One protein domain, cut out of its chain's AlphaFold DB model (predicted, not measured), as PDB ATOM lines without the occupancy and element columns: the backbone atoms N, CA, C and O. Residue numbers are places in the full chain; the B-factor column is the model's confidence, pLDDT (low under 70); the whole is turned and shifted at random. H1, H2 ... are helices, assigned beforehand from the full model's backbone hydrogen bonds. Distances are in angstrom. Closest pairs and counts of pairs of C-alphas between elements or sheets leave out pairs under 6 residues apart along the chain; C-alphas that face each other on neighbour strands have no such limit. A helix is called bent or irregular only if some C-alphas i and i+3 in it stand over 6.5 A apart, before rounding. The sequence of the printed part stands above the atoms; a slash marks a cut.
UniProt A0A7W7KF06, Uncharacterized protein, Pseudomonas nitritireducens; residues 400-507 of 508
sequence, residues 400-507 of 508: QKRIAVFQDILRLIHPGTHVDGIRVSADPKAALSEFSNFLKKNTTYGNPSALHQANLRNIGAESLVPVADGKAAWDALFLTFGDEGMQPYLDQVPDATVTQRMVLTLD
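This is residues 400 to 507 of the 508 residues of an uncharacterized protein of Pseudomonas nitritireducens (UniProt A0A7W7KF06). Helical hairpin H2 and H3 is crossed by H5a; H1 and H6 make the far ends. All helix, the printed part has 108 residues with six named helices, H1 to H6. Only just compact, close to loose, it has a radius of gyration of the C-alphas of 15.3 A and spans 46 by 28 by 21 A.

H1, residues 400 to 413, begins at C-alpha (30.893, 9.721, 25.115). H2 is 428 to 441, H3 448 to 459, H4 461 to 467. H5, 471 to 492, one helix by its hydrogen bonds, is bent: C-alphas 480 and 483, 9.3 A apart, end arm H5a and begin H5b. H6, 495 to 506, ends at C-alpha (-1.831, 35.216, 28.097).

H2 and H3 touch at a shallow tilt of 20 degrees. H5a touches H2, the closest C-alphas, Ser 436 and Ala 473, being 5.4 A apart. Every O i to N i+4 pair is within hydrogen-bond range in H1, H2 and H5a.

The H1 to H2 link is long. pLDDT is under 70 at residues 400 to 423, 443 to 448, 498 to 507.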
ATOM      1  N   GLN A 400      30.975  10.825  26.078       54.81
ATOM      2  CA  GLN A 400      30.893   9.721  25.115       54.81
ATOM      3  C   GLN A 400      30.985   8.336  25.770       54.81
ATOM      4  O   GLN A 400      30.223   7.450  25.393       54.81
ATOM      5  N   LYS A 401      31.848   8.148  26.781       61.72
ATOM      6  CA  LYS A 401      31.925   6.874  27.519       61.72
ATOM      7  C   LYS A 401      30.635   6.593  28.295       61.72
ATOM      8  O   LYS A 401      30.169   5.460  28.310       61.72
ATOM      9  N   ARG A 402      30.011   7.622  28.883       57.34
ATOM     10  CA  ARG A 402      28.722   7.484  29.594       57.34
ATOM     11  C   ARG A 402      27.574   7.146  28.640       57.34
ATOM     12  O   ARG A 402      26.738   6.309  28.963       57.34
ATOM     13  N   ILE A 403      27.554   7.772  27.464       58.00
ATOM     14  CA  ILE A 403      26.568   7.493  26.411       58.00
ATOM     15  C   ILE A 403      26.727   6.066  25.881       58.00
ATOM     16  O   ILE A 403      25.719   5.390  25.713       58.00
ATOM     17  N   ALA A 404      27.959   5.594  25.672       58.97
ATOM     18  CA  ALA A 404      28.223   4.223  25.234       58.97
ATOM     19  C   ALA A 404      27.671   3.195  26.237       58.97
ATOM     20  O   ALA A 404      26.885   2.332  25.858       58.97
ATOM     21  N   VAL A 405      27.962   3.369  27.533       61.72
ATOM     22  CA  VAL A 405      27.419   2.506  28.599       61.72
ATOM     23  C   VAL A 405      25.888   2.544  28.627       61.72
ATOM     24  O   VAL A 405      25.242   1.506  28.750       61.72
ATOM     25  N   PHE A 406      25.278   3.722  28.469       55.78
ATOM     26  CA  PHE A 406      23.820   3.847  28.429       55.78
ATOM     27  C   PHE A 406      23.199   3.154  27.203       55.78
ATOM     28  O   PHE A 406      22.166   2.496  27.322       55.78
ATOM     29  N   GLN A 407      23.835   3.259  26.033       55.88
ATOM     30  CA  GLN A 407      23.417   2.560  24.816       55.88
ATOM     31  C   GLN A 407      23.518   1.037  24.976       55.88
ATOM     32  O   GLN A 407      22.608   0.324  24.548       55.88
ATOM     33  N   ASP A 408      24.564   0.541  25.635       57.88
ATOM     34  CA  ASP A 408      24.744  -0.890  25.897       57.88
ATOM     35  C   ASP A 408      23.705  -1.429  26.890       57.88
ATOM     36  O   ASP A 408      23.120  -2.490  26.659       57.88
ATOM     37  N   ILE A 409      23.371  -0.660  27.934       56.03
ATOM     38  CA  ILE A 409      22.278  -0.987  28.864       56.03
ATOM     39  C   ILE A 409      20.932  -1.053  28.127       56.03
ATOM     40  O   ILE A 409      20.167  -1.996  28.318       56.03
ATOM     41  N   LEU A 410      20.638  -0.093  27.244       47.72
ATOM     42  CA  LEU A 410      19.390  -0.102  26.474       47.72
ATOM     43  C   LEU A 410      19.288  -1.304  25.523       47.72
ATOM     44  O   LEU A 410      18.204  -1.871  25.380       47.72
ATOM     45  N   ARG A 411      20.402  -1.729  24.909       53.97
ATOM     46  CA  ARG A 411      20.454  -2.940  24.068       53.97
ATOM     47  C   ARG A 411      20.220  -4.217  24.871       53.97
ATOM     48  O   ARG A 411      19.557  -5.123  24.372       53.97
ATOM     49  N   LEU A 412      20.737  -4.277  26.099       48.41
ATOM     50  CA  LEU A 412      20.524  -5.395  27.023       48.41
ATOM     51  C   LEU A 412      19.060  -5.508  27.467       48.41
ATOM     52  O   LEU A 412      18.532  -6.614  27.547       48.41
ATOM     53  N   ILE A 413      18.400  -4.379  27.737       43.00
ATOM     54  CA  ILE A 413      17.009  -4.354  28.219       43.00
ATOM     55  C   ILE A 413      16.011  -4.604  27.078       43.00
ATOM     56  O   ILE A 413      14.969  -5.224  27.295       43.00
ATOM     57  N   HIS A 414      16.319  -4.151  25.858       42.78
ATOM     58  CA  HIS A 414      15.424  -4.272  24.708       42.78
ATOM     59  C   HIS A 414      16.118  -4.914  23.494       42.78
ATOM     60  O   HIS A 414      16.429  -4.215  22.515       42.78
ATOM     61  N   PRO A 415      16.342  -6.243  23.524       38.66
ATOM     62  CA  PRO A 415      16.943  -6.974  22.414       38.66
ATOM     63  C   PRO A 415      16.026  -6.902  21.184       38.66
ATOM     64  O   PRO A 415      14.945  -7.482  21.162       38.66
ATOM     65  N   GLY A 416      16.440  -6.132  20.174       35.84
ATOM     66  CA  GLY A 416      15.666  -5.849  18.956       35.84
ATOM     67  C   GLY A 416      15.519  -4.357  18.639       35.84
ATOM     68  O   GLY A 416      15.180  -3.999  17.512       35.84
ATOM     69  N   THR A 417      15.828  -3.471  19.591       44.75
ATOM     70  CA  THR A 417      15.877  -2.027  19.324       44.75
ATOM     71  C   THR A 417      17.197  -1.692  18.637       44.75
ATOM     72  O   THR A 417      18.246  -1.650  19.281       44.75
ATOM     73  N   HIS A 418      17.159  -1.438  17.328       38.31
ATOM     74  CA  HIS A 418      18.267  -0.784  16.634       38.31
ATOM     75  C   HIS A 418      18.400   0.646  17.176       38.31
ATOM     76  O   HIS A 418      17.756   1.578  16.698       38.31
ATOM     77  N   VAL A 419      19.230   0.831  18.207       49.62
ATOM     78  CA  VAL A 419      19.763   2.150  18.575       49.62
ATOM     79  C   VAL A 419      20.875   2.470  17.578       49.62
ATOM     80  O   VAL A 419      22.061   2.478  17.911       49.62
ATOM     81  N   ASP A 420      20.498   2.640  16.314       40.44
ATOM     82  CA  ASP A 420      21.427   3.068  15.281       40.44
ATOM     83  C   ASP A 420      21.657   4.571  15.440       40.44
ATOM     84  O   ASP A 420      20.774   5.397  15.220       40.44
ATOM     85  N   GLY A 421      22.879   4.927  15.836       52.19
ATOM     86  CA  GLY A 421      23.479   6.193  15.436       52.19
ATOM     87  C   GLY A 421      22.969   7.469  16.099       52.19
ATOM     88  O   GLY A 421      23.104   8.514  15.469       52.19
ATOM     89  N   ILE A 422      22.475   7.449  17.347       56.44
ATOM     90  CA  ILE A 422      22.397   8.704  18.120       56.44
ATOM     91  C   ILE A 422      23.831   9.112  18.467       56.44
ATOM     92  O   ILE A 422      24.387   8.733  19.502       56.44
ATOM     93  N   ARG A 423      24.463   9.822  17.532       63.09
ATOM     94  CA  ARG A 423      25.672  10.583  17.799       63.09
ATOM     95  C   ARG A 423      25.218  11.822  18.551       63.09
ATOM     96  O   ARG A 423      24.152  12.355  18.311       63.09
ATOM     97  N   VAL A 424      25.991  12.218  19.540       75.88
ATOM     98  CA  VAL A 424      25.699  13.411  20.327       75.88
ATOM     99  C   VAL A 424      26.958  14.236  20.229       75.88
ATOM    100  O   VAL A 424      28.035  13.809  20.652       75.88
ATOM    101  N   SER A 425      26.840  15.349  19.512       84.75
ATOM    102  CA  SER A 425      27.966  16.235  19.269       84.75
ATOM    103  C   SER A 425      28.312  17.013  20.535       84.75
ATOM    104  O   SER A 425      27.419  17.449  21.261       84.75
ATOM    105  N   ALA A 426      29.611  17.201  20.772       88.81
ATOM    106  CA  ALA A 426      30.109  18.165  21.751       88.81
ATOM    107  C   ALA A 426      30.132  19.597  21.184       88.81
ATOM    108  O   ALA A 426      30.177  20.554  21.948       88.81
ATOM    109  N   ASP A 427      30.098  19.748  19.854       95.38
ATOM    110  CA  ASP A 427      29.982  21.053  19.206       95.38
ATOM    111  C   ASP A 427      28.551  21.605  19.384       95.38
ATOM    112  O   ASP A 427      27.602  20.940  18.943       95.38
ATOM    113  N   PRO A 428      28.374  22.797  19.994       95.62
ATOM    114  CA  PRO A 428      27.060  23.369  20.296       95.62
ATOM    115  C   PRO A 428      26.156  23.491  19.066       95.62
ATOM    116  O   PRO A 428      24.974  23.145  19.119       95.62
ATOM    117  N   LYS A 429      26.715  23.926  17.932       96.44
ATOM    118  CA  LYS A 429      25.957  24.152  16.697       96.44
ATOM    119  C   LYS A 429      25.464  22.837  16.101       96.44
ATOM    120  O   LYS A 429      24.298  22.729  15.716       96.44
ATOM    121  N   ALA A 430      26.325  21.826  16.043       95.19
ATOM    122  CA  ALA A 430      25.956  20.499  15.575       95.19
ATOM    123  C   ALA A 430      24.922  19.836  16.499       95.19
ATOM    124  O   ALA A 430      23.933  19.307  15.998       95.19
ATOM    125  N   ALA A 431      25.094  19.926  17.824       94.56
ATOM    126  CA  ALA A 431      24.155  19.359  18.794       94.56
ATOM    127  C   ALA A 431      22.758  19.990  18.684       94.56
ATOM    128  O   ALA A 431      21.745  19.284  18.660       94.56
ATOM    129  N   LEU A 432      22.697  21.320  18.569       95.62
ATOM    130  CA  LEU A 432      21.440  22.048  18.431       95.62
ATOM    131  C   LEU A 432      20.763  21.774  17.084       95.62
ATOM    132  O   LEU A 432      19.548  21.573  17.034       95.62
ATOM    133  N   SER A 433      21.538  21.714  15.998       95.06
ATOM    134  CA  SER A 433      21.040  21.372  14.660       95.06
ATOM    135  C   SER A 433      20.465  19.956  14.614       95.06
ATOM    136  O   SER A 433      19.377  19.742  14.077       95.06
ATOM    137  N   GLU A 434      21.148  18.987  15.225       93.38
ATOM    138  CA  GLU A 434      20.695  17.601  15.306       93.38
ATOM    139  C   GLU A 434      19.361  17.493  16.054       93.38
ATOM    140  O   GLU A 434      18.406  16.924  15.515       93.38
ATOM    141  N   PHE A 435      19.235  18.135  17.222       93.56
ATOM    142  CA  PHE A 435      17.978  18.114  17.970       93.56
ATOM    143  C   PHE A 435      16.847  18.874  17.261       93.56
ATOM    144  O   PHE A 435      15.714  18.400  17.203       93.56
ATOM    145  N   SER A 436      17.150  20.011  16.635       91.50
ATOM    146  CA  SER A 436      16.168  20.777  15.854       91.50
ATOM    147  C   SER A 436      15.647  19.977  14.657       91.50
ATOM    148  O   SER A 436      14.450  19.971  14.367       91.50
ATOM    149  N   ASN A 437      16.534  19.266  13.956       91.12
ATOM    150  CA  ASN A 437      16.160  18.388  12.849       91.12
ATOM    151  C   ASN A 437      15.360  17.178  13.331       91.12
ATOM    152  O   ASN A 437      14.431  16.752  12.642       91.12
ATOM    153  N   PHE A 438      15.686  16.650  14.511       88.81
ATOM    154  CA  PHE A 438      14.905  15.608  15.161       88.81
ATOM    155  C   PHE A 438      13.468  16.083  15.442       88.81
ATOM    156  O   PHE A 438      12.527  15.394  15.045       88.81
ATOM    157  N   LEU A 439      13.284  17.277  16.020       86.88
ATOM    158  CA  LEU A 439      11.957  17.860  16.273       86.88
ATOM    159  C   LEU A 439      11.160  18.103  14.983       86.88
ATOM    160  O   LEU A 439       9.950  17.901  14.961       86.88
ATOM    161  N   LYS A 440      11.827  18.484  13.884       87.00
ATOM    162  CA  LYS A 440      11.172  18.648  12.573       87.00
ATOM    163  C   LYS A 440      10.696  17.324  11.970       87.00
ATOM    164  O   LYS A 440       9.671  17.302  11.297       87.00
ATOM    165  N   LYS A 441      11.468  16.246  12.139       85.25
ATOM    166  CA  LYS A 441      11.202  14.946  11.498       85.25
ATOM    167  C   LYS A 441      10.233  14.072  12.289       85.25
ATOM    168  O   LYS A 441       9.498  13.302  11.681       85.25
ATOM    169  N   ASN A 442      10.226  14.186  13.614       73.62
ATOM    170  CA  ASN A 442       9.408  13.353  14.488       73.62
ATOM    171  C   ASN A 442       8.305  14.187  15.143       73.62
ATOM    172  O   ASN A 442       8.488  14.750  16.218       73.62
ATOM    173  N   THR A 443       7.138  14.232  14.497       53.84
ATOM    174  CA  THR A 443       5.919  14.848  15.054       53.84
ATOM    175  C   THR A 443       5.273  13.993  16.151       53.84
ATOM    176  O   THR A 443       4.443  14.480  16.915       53.84
ATOM    177  N   THR A 444       5.664  12.721  16.266       54.28
ATOM    178  CA  THR A 444       5.211  11.782  17.294       54.28
ATOM    179  C   THR A 444       6.285  11.616  18.369       54.28
ATOM    180  O   THR A 444       7.324  10.992  18.161       54.28
ATOM    181  N   TYR A 445       6.024  12.218  19.530       49.03
ATOM    182  CA  TYR A 445       6.870  12.315  20.724       49.03
ATOM    183  C   TYR A 445       7.336  10.953  21.287       49.03
ATOM    184  O   TYR A 445       6.805  10.448  22.275       49.03
ATOM    185  N   GLY A 446       8.355  10.354  20.673       45.81
ATOM    186  CA  GLY A 446       9.092   9.209  21.201       45.81
ATOM    187  C   GLY A 446      10.345   9.619  21.988       45.81
ATOM    188  O   GLY A 446      10.991  10.618  21.684       45.81
ATOM    189  N   ASN A 447      10.714   8.766  22.949       53.78
ATOM    190  CA  ASN A 447      11.840   8.814  23.902       53.78
ATOM    191  C   ASN A 447      13.215   9.405  23.462       53.78
ATOM    192  O   ASN A 447      13.932   9.892  24.337       53.78
ATOM    193  N   PRO A 448      13.640   9.418  22.177       56.22
ATOM    194  CA  PRO A 448      14.893  10.074  21.775       56.22
ATOM    195  C   PRO A 448      15.017  11.572  22.105       56.22
ATOM    196  O   PRO A 448      16.136  12.086  22.102       56.22
ATOM    197  N   SER A 449      13.933  12.274  22.456       75.75
ATOM    198  CA  SER A 449      14.018  13.664  22.925       75.75
ATOM    199  C   SER A 449      14.819  13.819  24.224       75.75
ATOM    200  O   SER A 449      15.542  14.800  24.370       75.75
ATOM    201  N   ALA A 450      14.770  12.842  25.138       83.38
ATOM    202  CA  ALA A 450      15.407  12.959  26.450       83.38
ATOM    203  C   ALA A 450      16.942  12.982  26.369       83.38
ATOM    204  O   ALA A 450      17.585  13.748  27.086       83.38
ATOM    205  N   LEU A 451      17.538  12.180  25.479       84.19
ATOM    206  CA  LEU A 451      18.995  12.124  25.316       84.19
ATOM    207  C   LEU A 451      19.541  13.402  24.663       84.19
ATOM    208  O   LEU A 451      20.555  13.932  25.109       84.19
ATOM    209  N   HIS A 452      18.844  13.932  23.653       88.44
ATOM    210  CA  HIS A 452      19.217  15.203  23.030       88.44
ATOM    211  C   HIS A 452      19.069  16.371  24.011       88.44
ATOM    212  O   HIS A 452      19.987  17.177  24.131       88.44
ATOM    213  N   GLN A 453      17.971  16.422  24.777       92.62
ATOM    214  CA  GLN A 453      17.792  17.422  25.832       92.62
ATOM    215  C   GLN A 453      18.890  17.323  26.895       92.62
ATOM    216  O   GLN A 453      19.442  18.341  27.300       92.62
ATOM    217  N   ALA A 454      19.256  16.112  27.330       90.31
ATOM    218  CA  ALA A 454      20.356  15.921  28.272       90.31
ATOM    219  C   ALA A 454      21.699  16.405  27.699       90.31
ATOM    220  O   ALA A 454      22.465  17.045  28.417       90.31
ATOM    221  N   ASN A 455      21.970  16.157  26.412       92.50
ATOM    222  CA  ASN A 455      23.179  16.659  25.759       92.50
ATOM    223  C   ASN A 455      23.203  18.190  25.707       92.50
ATOM    224  O   ASN A 455      24.191  18.798  26.102       92.50
ATOM    225  N   LEU A 456      22.101  18.820  25.295       95.00
ATOM    226  CA  LEU A 456      22.000  20.277  25.266       95.00
ATOM    227  C   LEU A 456      22.139  20.893  26.664       95.00
ATOM    228  O   LEU A 456      22.868  21.868  26.823       95.00
ATOM    229  N   ARG A 457      21.537  20.291  27.699       94.88
ATOM    230  CA  ARG A 457      21.725  20.732  29.094       94.88
ATOM    231  C   ARG A 457      23.179  20.664  29.545       94.88
ATOM    232  O   ARG A 457      23.612  21.553  30.264       94.88
ATOM    233  N   ASN A 458      23.923  19.642  29.118       93.31
ATOM    234  CA  ASN A 458      25.349  19.529  29.435       93.31
ATOM    235  C   ASN A 458      26.203  20.585  28.718       93.31
ATOM    236  O   ASN A 458      27.249  20.953  29.241       93.31
ATOM    237  N   ILE A 459      25.786  21.044  27.533       95.69
ATOM    238  CA  ILE A 459      26.476  22.112  26.792       95.69
ATOM    239  C   ILE A 459      26.201  23.491  27.420       95.69
ATOM    240  O   ILE A 459      27.068  24.363  27.376       95.69
ATOM    241  N   GLY A 460      25.025  23.672  28.028       96.06
ATOM    242  CA  GLY A 460      24.612  24.924  28.664       96.06
ATOM    243  C   GLY A 460      23.949  25.895  27.684       96.06
ATOM    244  O   GLY A 460      24.284  25.946  26.497       96.06
ATOM    245  N   ALA A 461      22.970  26.659  28.172       96.50
ATOM    246  CA  ALA A 461      22.223  27.615  27.354       96.50
ATOM    247  C   ALA A 461      23.135  28.739  26.832       96.50
ATOM    248  O   ALA A 461      23.021  29.138  25.676       96.50
ATOM    249  N   GLU A 462      24.105  29.163  27.640       96.88
ATOM    250  CA  GLU A 462      25.102  30.192  27.341       96.88
ATOM    251  C   GLU A 462      25.935  29.885  26.088       96.88
ATOM    252  O   GLU A 462      26.273  30.791  25.328       96.88
ATOM    253  N   SER A 463      26.222  28.606  25.837       97.00
ATOM    254  CA  SER A 463      26.985  28.159  24.667       97.00
ATOM    255  C   SER A 463      26.094  27.927  23.444       97.00
ATOM    256  O   SER A 463      26.569  27.969  22.309       97.00
ATOM    257  N   LEU A 464      24.805  27.651  23.660       97.69
ATOM    258  CA  LEU A 464      23.858  27.288  22.606       97.69
ATOM    259  C   LEU A 464      23.125  28.492  22.010       97.69
ATOM    260  O   LEU A 464      22.857  28.501  20.811       97.69
ATOM    261  N   VAL A 465      22.813  29.506  22.817       97.56
ATOM    262  CA  VAL A 465      22.099  30.716  22.382       97.56
ATOM    263  C   VAL A 465      22.822  31.446  21.236       97.56
ATOM    264  O   VAL A 465      22.169  31.717  20.228       97.56
ATOM    265  N   PRO A 466      24.154  31.674  21.273       97.81
ATOM    266  CA  PRO A 466      24.857  32.366  20.185       97.81
ATOM    267  C   PRO A 466      24.838  31.624  18.841       97.81
ATOM    268  O   PRO A 466      25.100  32.222  17.799       97.81
ATOM    269  N   VAL A 467      24.570  30.313  18.851       97.69
ATOM    270  CA  VAL A 467      24.520  29.466  17.648       97.69
ATOM    271  C   VAL A 467      23.093  29.070  17.255       97.69
ATOM    272  O   VAL A 467      22.915  28.316  16.295       97.69
ATOM    273  N   ALA A 468      22.080  29.556  17.980       96.56
ATOM    274  CA  ALA A 468      20.678  29.260  17.730       96.56
ATOM    275  C   ALA A 468      20.153  30.054  16.529       96.56
ATOM    276  O   ALA A 468      19.837  31.239  16.627       96.56
ATOM    277  N   ASP A 469      20.031  29.376  15.389       94.75
ATOM    278  CA  ASP A 469      19.550  29.980  14.147       94.75
ATOM    279  C   ASP A 469      18.141  29.489  13.784       94.75
ATOM    280  O   ASP A 469      17.884  28.298  13.569       94.75
ATOM    281  N   GLY A 470      17.215  30.443  13.707       93.75
ATOM    282  CA  GLY A 470      15.827  30.221  13.329       93.75
ATOM    283  C   GLY A 470      14.953  29.576  14.409       93.75
ATOM    284  O   GLY A 470      15.398  29.086  15.446       93.75
ATOM    285  N   LYS A 471      13.646  29.561  14.134       92.81
ATOM    286  CA  LYS A 471      12.603  29.169  15.093       92.81
ATOM    287  C   LYS A 471      12.811  27.781  15.716       92.81
ATOM    288  O   LYS A 471      12.662  27.620  16.918       92.81
ATOM    289  N   ALA A 472      13.180  26.782  14.913       91.75
ATOM    290  CA  ALA A 472      13.307  25.403  15.395       91.75
ATOM    291  C   ALA A 472      14.427  25.226  16.435       91.75
ATOM    292  O   ALA A 472      14.281  24.407  17.340       91.75
ATOM    293  N   ALA A 473      15.514  25.995  16.316       95.06
ATOM    294  CA  ALA A 473      16.591  25.998  17.300       95.06
ATOM    295  C   ALA A 473      16.114  26.601  18.625       95.06
ATOM    296  O   ALA A 473      16.337  26.019  19.683       95.06
ATOM    297  N   TRP A 474      15.372  27.708  18.571       95.56
ATOM    298  CA  TRP A 474      14.783  28.323  19.760       95.56
ATOM    299  C   TRP A 474      13.738  27.431  20.431       95.56
ATOM    300  O   TRP A 474      13.796  27.242  21.644       95.56
ATOM    301  N   ASP A 475      12.848  26.797  19.665       92.31
ATOM    302  CA  ASP A 475      11.884  25.825  20.197       92.31
ATOM    303  C   ASP A 475      12.596  24.668  20.919       92.31
ATOM    304  O   ASP A 475      12.167  24.242  21.993       92.31
ATOM    305  N   ALA A 476      13.718  24.195  20.369       93.94
ATOM    306  CA  ALA A 476      14.550  23.164  20.977       93.94
ATOM    307  C   ALA A 476      15.178  23.617  22.307       93.94
ATOM    308  O   ALA A 476      15.209  22.840  23.267       93.94
ATOM    309  N   LEU A 477      15.639  24.870  22.392       95.56
ATOM    310  CA  LEU A 477      16.187  25.447  23.621       95.56
ATOM    311  C   LEU A 477      15.121  25.596  24.699       95.56
ATOM    312  O   LEU A 477      15.297  25.079  25.800       95.56
ATOM    313  N   PHE A 478      13.978  26.197  24.379       94.44
ATOM    314  CA  PHE A 478      12.900  26.335  25.350       94.44
ATOM    315  C   PHE A 478      12.340  24.986  25.810       94.44
ATOM    316  O   PHE A 478      12.033  24.817  26.987       94.44
ATOM    317  N   LEU A 479      12.236  23.996  24.917       93.38
ATOM    318  CA  LEU A 479      11.837  22.641  25.306       93.38
ATOM    319  C   LEU A 479      12.847  22.003  26.277       93.38
ATOM    320  O   LEU A 479      12.475  21.189  27.120       93.38
ATOM    321  N   THR A 480      14.125  22.358  26.155       94.81
ATOM    322  CA  THR A 480      15.214  21.797  26.959       94.81
ATOM    323  C   THR A 480      15.348  22.475  28.322       94.81
ATOM    324  O   THR A 480      15.496  21.778  29.333       94.81
ATOM    325  N   PHE A 481      15.318  23.808  28.354       94.69
ATOM    326  CA  PHE A 481      15.633  24.628  29.529       94.69
ATOM    327  C   PHE A 481      14.397  25.223  30.217       94.69
ATOM    328  O   PHE A 481      14.509  25.700  31.344       94.69
ATOM    329  N   GLY A 482      13.221  25.149  29.588       93.62
ATOM    330  CA  GLY A 482      12.015  25.821  30.065       93.62
ATOM    331  C   GLY A 482      12.095  27.340  29.910       93.62
ATOM    332  O   GLY A 482      13.119  27.889  29.503       93.62
ATOM    333  N   ASP A 483      11.004  28.028  30.235       92.44
ATOM    334  CA  ASP A 483      10.931  29.486  30.094       92.44
ATOM    335  C   ASP A 483      11.822  30.197  31.123       92.44
ATOM    336  O   ASP A 483      12.529  31.139  30.773       92.44
ATOM    337  N   GLU A 484      11.884  29.684  32.356       90.81
ATOM    338  CA  GLU A 484      12.761  30.207  33.415       90.81
ATOM    339  C   GLU A 484      14.245  30.122  33.030       90.81
ATOM    340  O   GLU A 484      14.986  31.092  33.170       90.81
ATOM    341  N   GLY A 485      14.685  28.981  32.483       91.06
ATOM    342  CA  GLY A 485      16.076  28.794  32.063       91.06
ATOM    343  C   GLY A 485      16.470  29.657  30.861       91.06
ATOM    344  O   GLY A 485      17.651  29.954  30.680       91.06
ATOM    345  N   MET A 486      15.489  30.083  30.062       96.50
ATOM    346  CA  MET A 486      15.691  30.952  28.902       96.50
ATOM    347  C   MET A 486      15.483  32.441  29.205       96.50
ATOM    348  O   MET A 486      15.823  33.273  28.363       96.50
ATOM    349  N   GLN A 487      14.984  32.796  30.393       94.94
ATOM    350  CA  GLN A 487      14.693  34.176  30.791       94.94
ATOM    351  C   GLN A 487      15.873  35.154  30.591       94.94
ATOM    352  O   GLN A 487      15.630  36.257  30.096       94.94
ATOM    353  N   PRO A 488      17.142  34.791  30.883       97.38
ATOM    354  CA  PRO A 488      18.284  35.685  30.668       97.38
ATOM    355  C   PRO A 488      18.610  35.983  29.196       97.38
ATOM    356  O   PRO A 488      19.441  36.846  28.939       97.38
ATOM    357  N   TYR A 489      18.002  35.262  28.249       96.31
ATOM    358  CA  TYR A 489      18.330  35.304  26.819       96.31
ATOM    359  C   TYR A 489      17.156  35.758  25.942       96.31
ATOM    360  O   TYR A 489      17.208  35.619  24.720       96.31
ATOM    361  N   LEU A 490      16.067  36.248  26.547       92.50
ATOM    362  CA  LEU A 490      14.847  36.627  25.824       92.50
ATOM    363  C   LEU A 490      15.065  37.776  24.831       92.50
ATOM    364  O   LEU A 490      14.375  37.837  23.819       92.50
ATOM    365  N   ASP A 491      16.041  38.645  25.090       94.44
ATOM    366  CA  ASP A 491      16.448  39.749  24.216       94.44
ATOM    367  C   ASP A 491      17.101  39.283  22.903       94.44
ATOM    368  O   ASP A 491      17.132  40.028  21.925       94.44
ATOM    369  N   GLN A 492      17.593  38.043  22.864       95.12
ATOM    370  CA  GLN A 492      18.213  37.427  21.689       95.12
ATOM    371  C   GLN A 492      17.236  36.560  20.884       95.12
ATOM    372  O   GLN A 492      17.575  36.104  19.789       95.12
ATOM    373  N   VAL A 493      16.025  36.321  21.400       92.75
ATOM    374  CA  VAL A 493      15.009  35.521  20.712       92.75
ATOM    375  C   VAL A 493      14.445  36.339  19.542       92.75
ATOM    376  O   VAL A 493      13.934  37.434  19.759       92.75
ATOM    377  N   PRO A 494      14.449  35.824  18.299       89.69
ATOM    378  CA  PRO A 494      13.853  36.529  17.169       89.69
ATOM    379  C   PRO A 494      12.365  36.818  17.417       89.69
ATOM    380  O   PRO A 494      11.623  35.891  17.761       89.69
ATOM    381  N   ASP A 495      11.913  38.055  17.173       82.25
ATOM    382  CA  ASP A 495      10.549  38.557  17.459       82.25
ATOM    383  C   ASP A 495       9.419  37.616  17.008       82.25
ATOM    384  O   ASP A 495       8.417  37.421  17.704       82.25
ATOM    385  N   ALA A 496       9.590  36.964  15.853       73.00
ATOM    386  CA  ALA A 496       8.621  36.013  15.306       73.00
ATOM    387  C   ALA A 496       8.368  34.797  16.224       73.00
ATOM    388  O   ALA A 496       7.296  34.193  16.178       73.00
ATOM    389  N   THR A 497       9.341  34.438  17.060       70.62
ATOM    390  CA  THR A 497       9.271  33.312  18.002       70.62
ATOM    391  C   THR A 497       8.662  33.749  19.336       70.62
ATOM    392  O   THR A 497       7.842  33.024  19.901       70.62
ATOM    393  N   VAL A 498       8.998  34.959  19.801       65.94
ATOM    394  CA  VAL A 498       8.459  35.560  21.037       65.94
ATOM    395  C   VAL A 498       6.947  35.759  20.930       65.94
ATOM    396  O   VAL A 498       6.194  35.362  21.821       65.94
ATOM    397  N   THR A 499       6.492  36.292  19.792       59.91
ATOM    398  CA  THR A 499       5.084  36.650  19.572       59.91
ATOM    399  C   THR A 499       4.150  35.437  19.674       59.91
ATOM    400  O   THR A 499       3.058  35.546  20.217       59.91
ATOM    401  N   GLN A 500       4.570  34.251  19.220       59.81
ATOM    402  CA  GLN A 500       3.741  33.040  19.316       59.81
ATOM    403  C   GLN A 500       3.685  32.439  20.723       59.81
ATOM    404  O   GLN A 500       2.697  31.794  21.064       59.81
ATOM    405  N   ARG A 501       4.722  32.634  21.542       61.50
ATOM    406  CA  ARG A 501       4.762  32.091  22.904       61.50
ATOM    407  C   ARG A 501       4.054  32.984  23.912       61.50
ATOM    408  O   ARG A 501       3.303  32.446  24.714       61.50
ATOM    409  N   MET A 502       4.188  34.311  23.814       52.47
ATOM    410  CA  MET A 502       3.444  35.240  24.680       52.47
ATOM    411  C   MET A 502       1.925  35.122  24.497       52.47
ATOM    412  O   MET A 502       1.185  35.225  25.470       52.47
ATOM    413  N   VAL A 503       1.454  34.835  23.277       45.84
ATOM    414  CA  VAL A 503       0.026  34.571  23.017       45.84
ATOM    415  C   VAL A 503      -0.456  33.317  23.759       45.84
ATOM    416  O   VAL A 503      -1.555  33.317  24.293       45.84
ATOM    417  N   LEU A 504       0.377  32.278  23.881       46.97
ATOM    418  CA  LEU A 504       0.021  31.055  24.612       46.97
ATOM    419  C   LEU A 504       0.074  31.211  26.140       46.97
ATOM    420  O   LEU A 504      -0.527  30.405  26.841       46.97
ATOM    421  N   THR A 505       0.794  32.209  26.663       45.75
ATOM    422  CA  THR A 505       0.884  32.464  28.114       45.75
ATOM    423  C   THR A 505      -0.193  33.421  28.624       45.75
ATOM    424  O   THR A 505      -0.465  33.422  29.817       45.75
ATOM    425  N   LEU A 506      -0.794  34.235  27.746       36.97
ATOM    426  CA  LEU A 506      -1.831  35.216  28.097       36.97
ATOM    427  C   LEU A 506      -3.272  34.679  27.979       36.97
ATOM    428  O   LEU A 506      -4.194  35.355  28.426       36.97
ATOM    429  N   ASP A 507      -3.466  33.484  27.410       33.56
ATOM    430  CA  ASP A 507      -4.769  32.800  27.282       33.56
ATOM    431  C   ASP A 507      -5.057  31.788  28.425       33.56
ATOM    432  O   ASP A 507      -5.964  30.956  28.317       33.56
TER     433      ASP A 507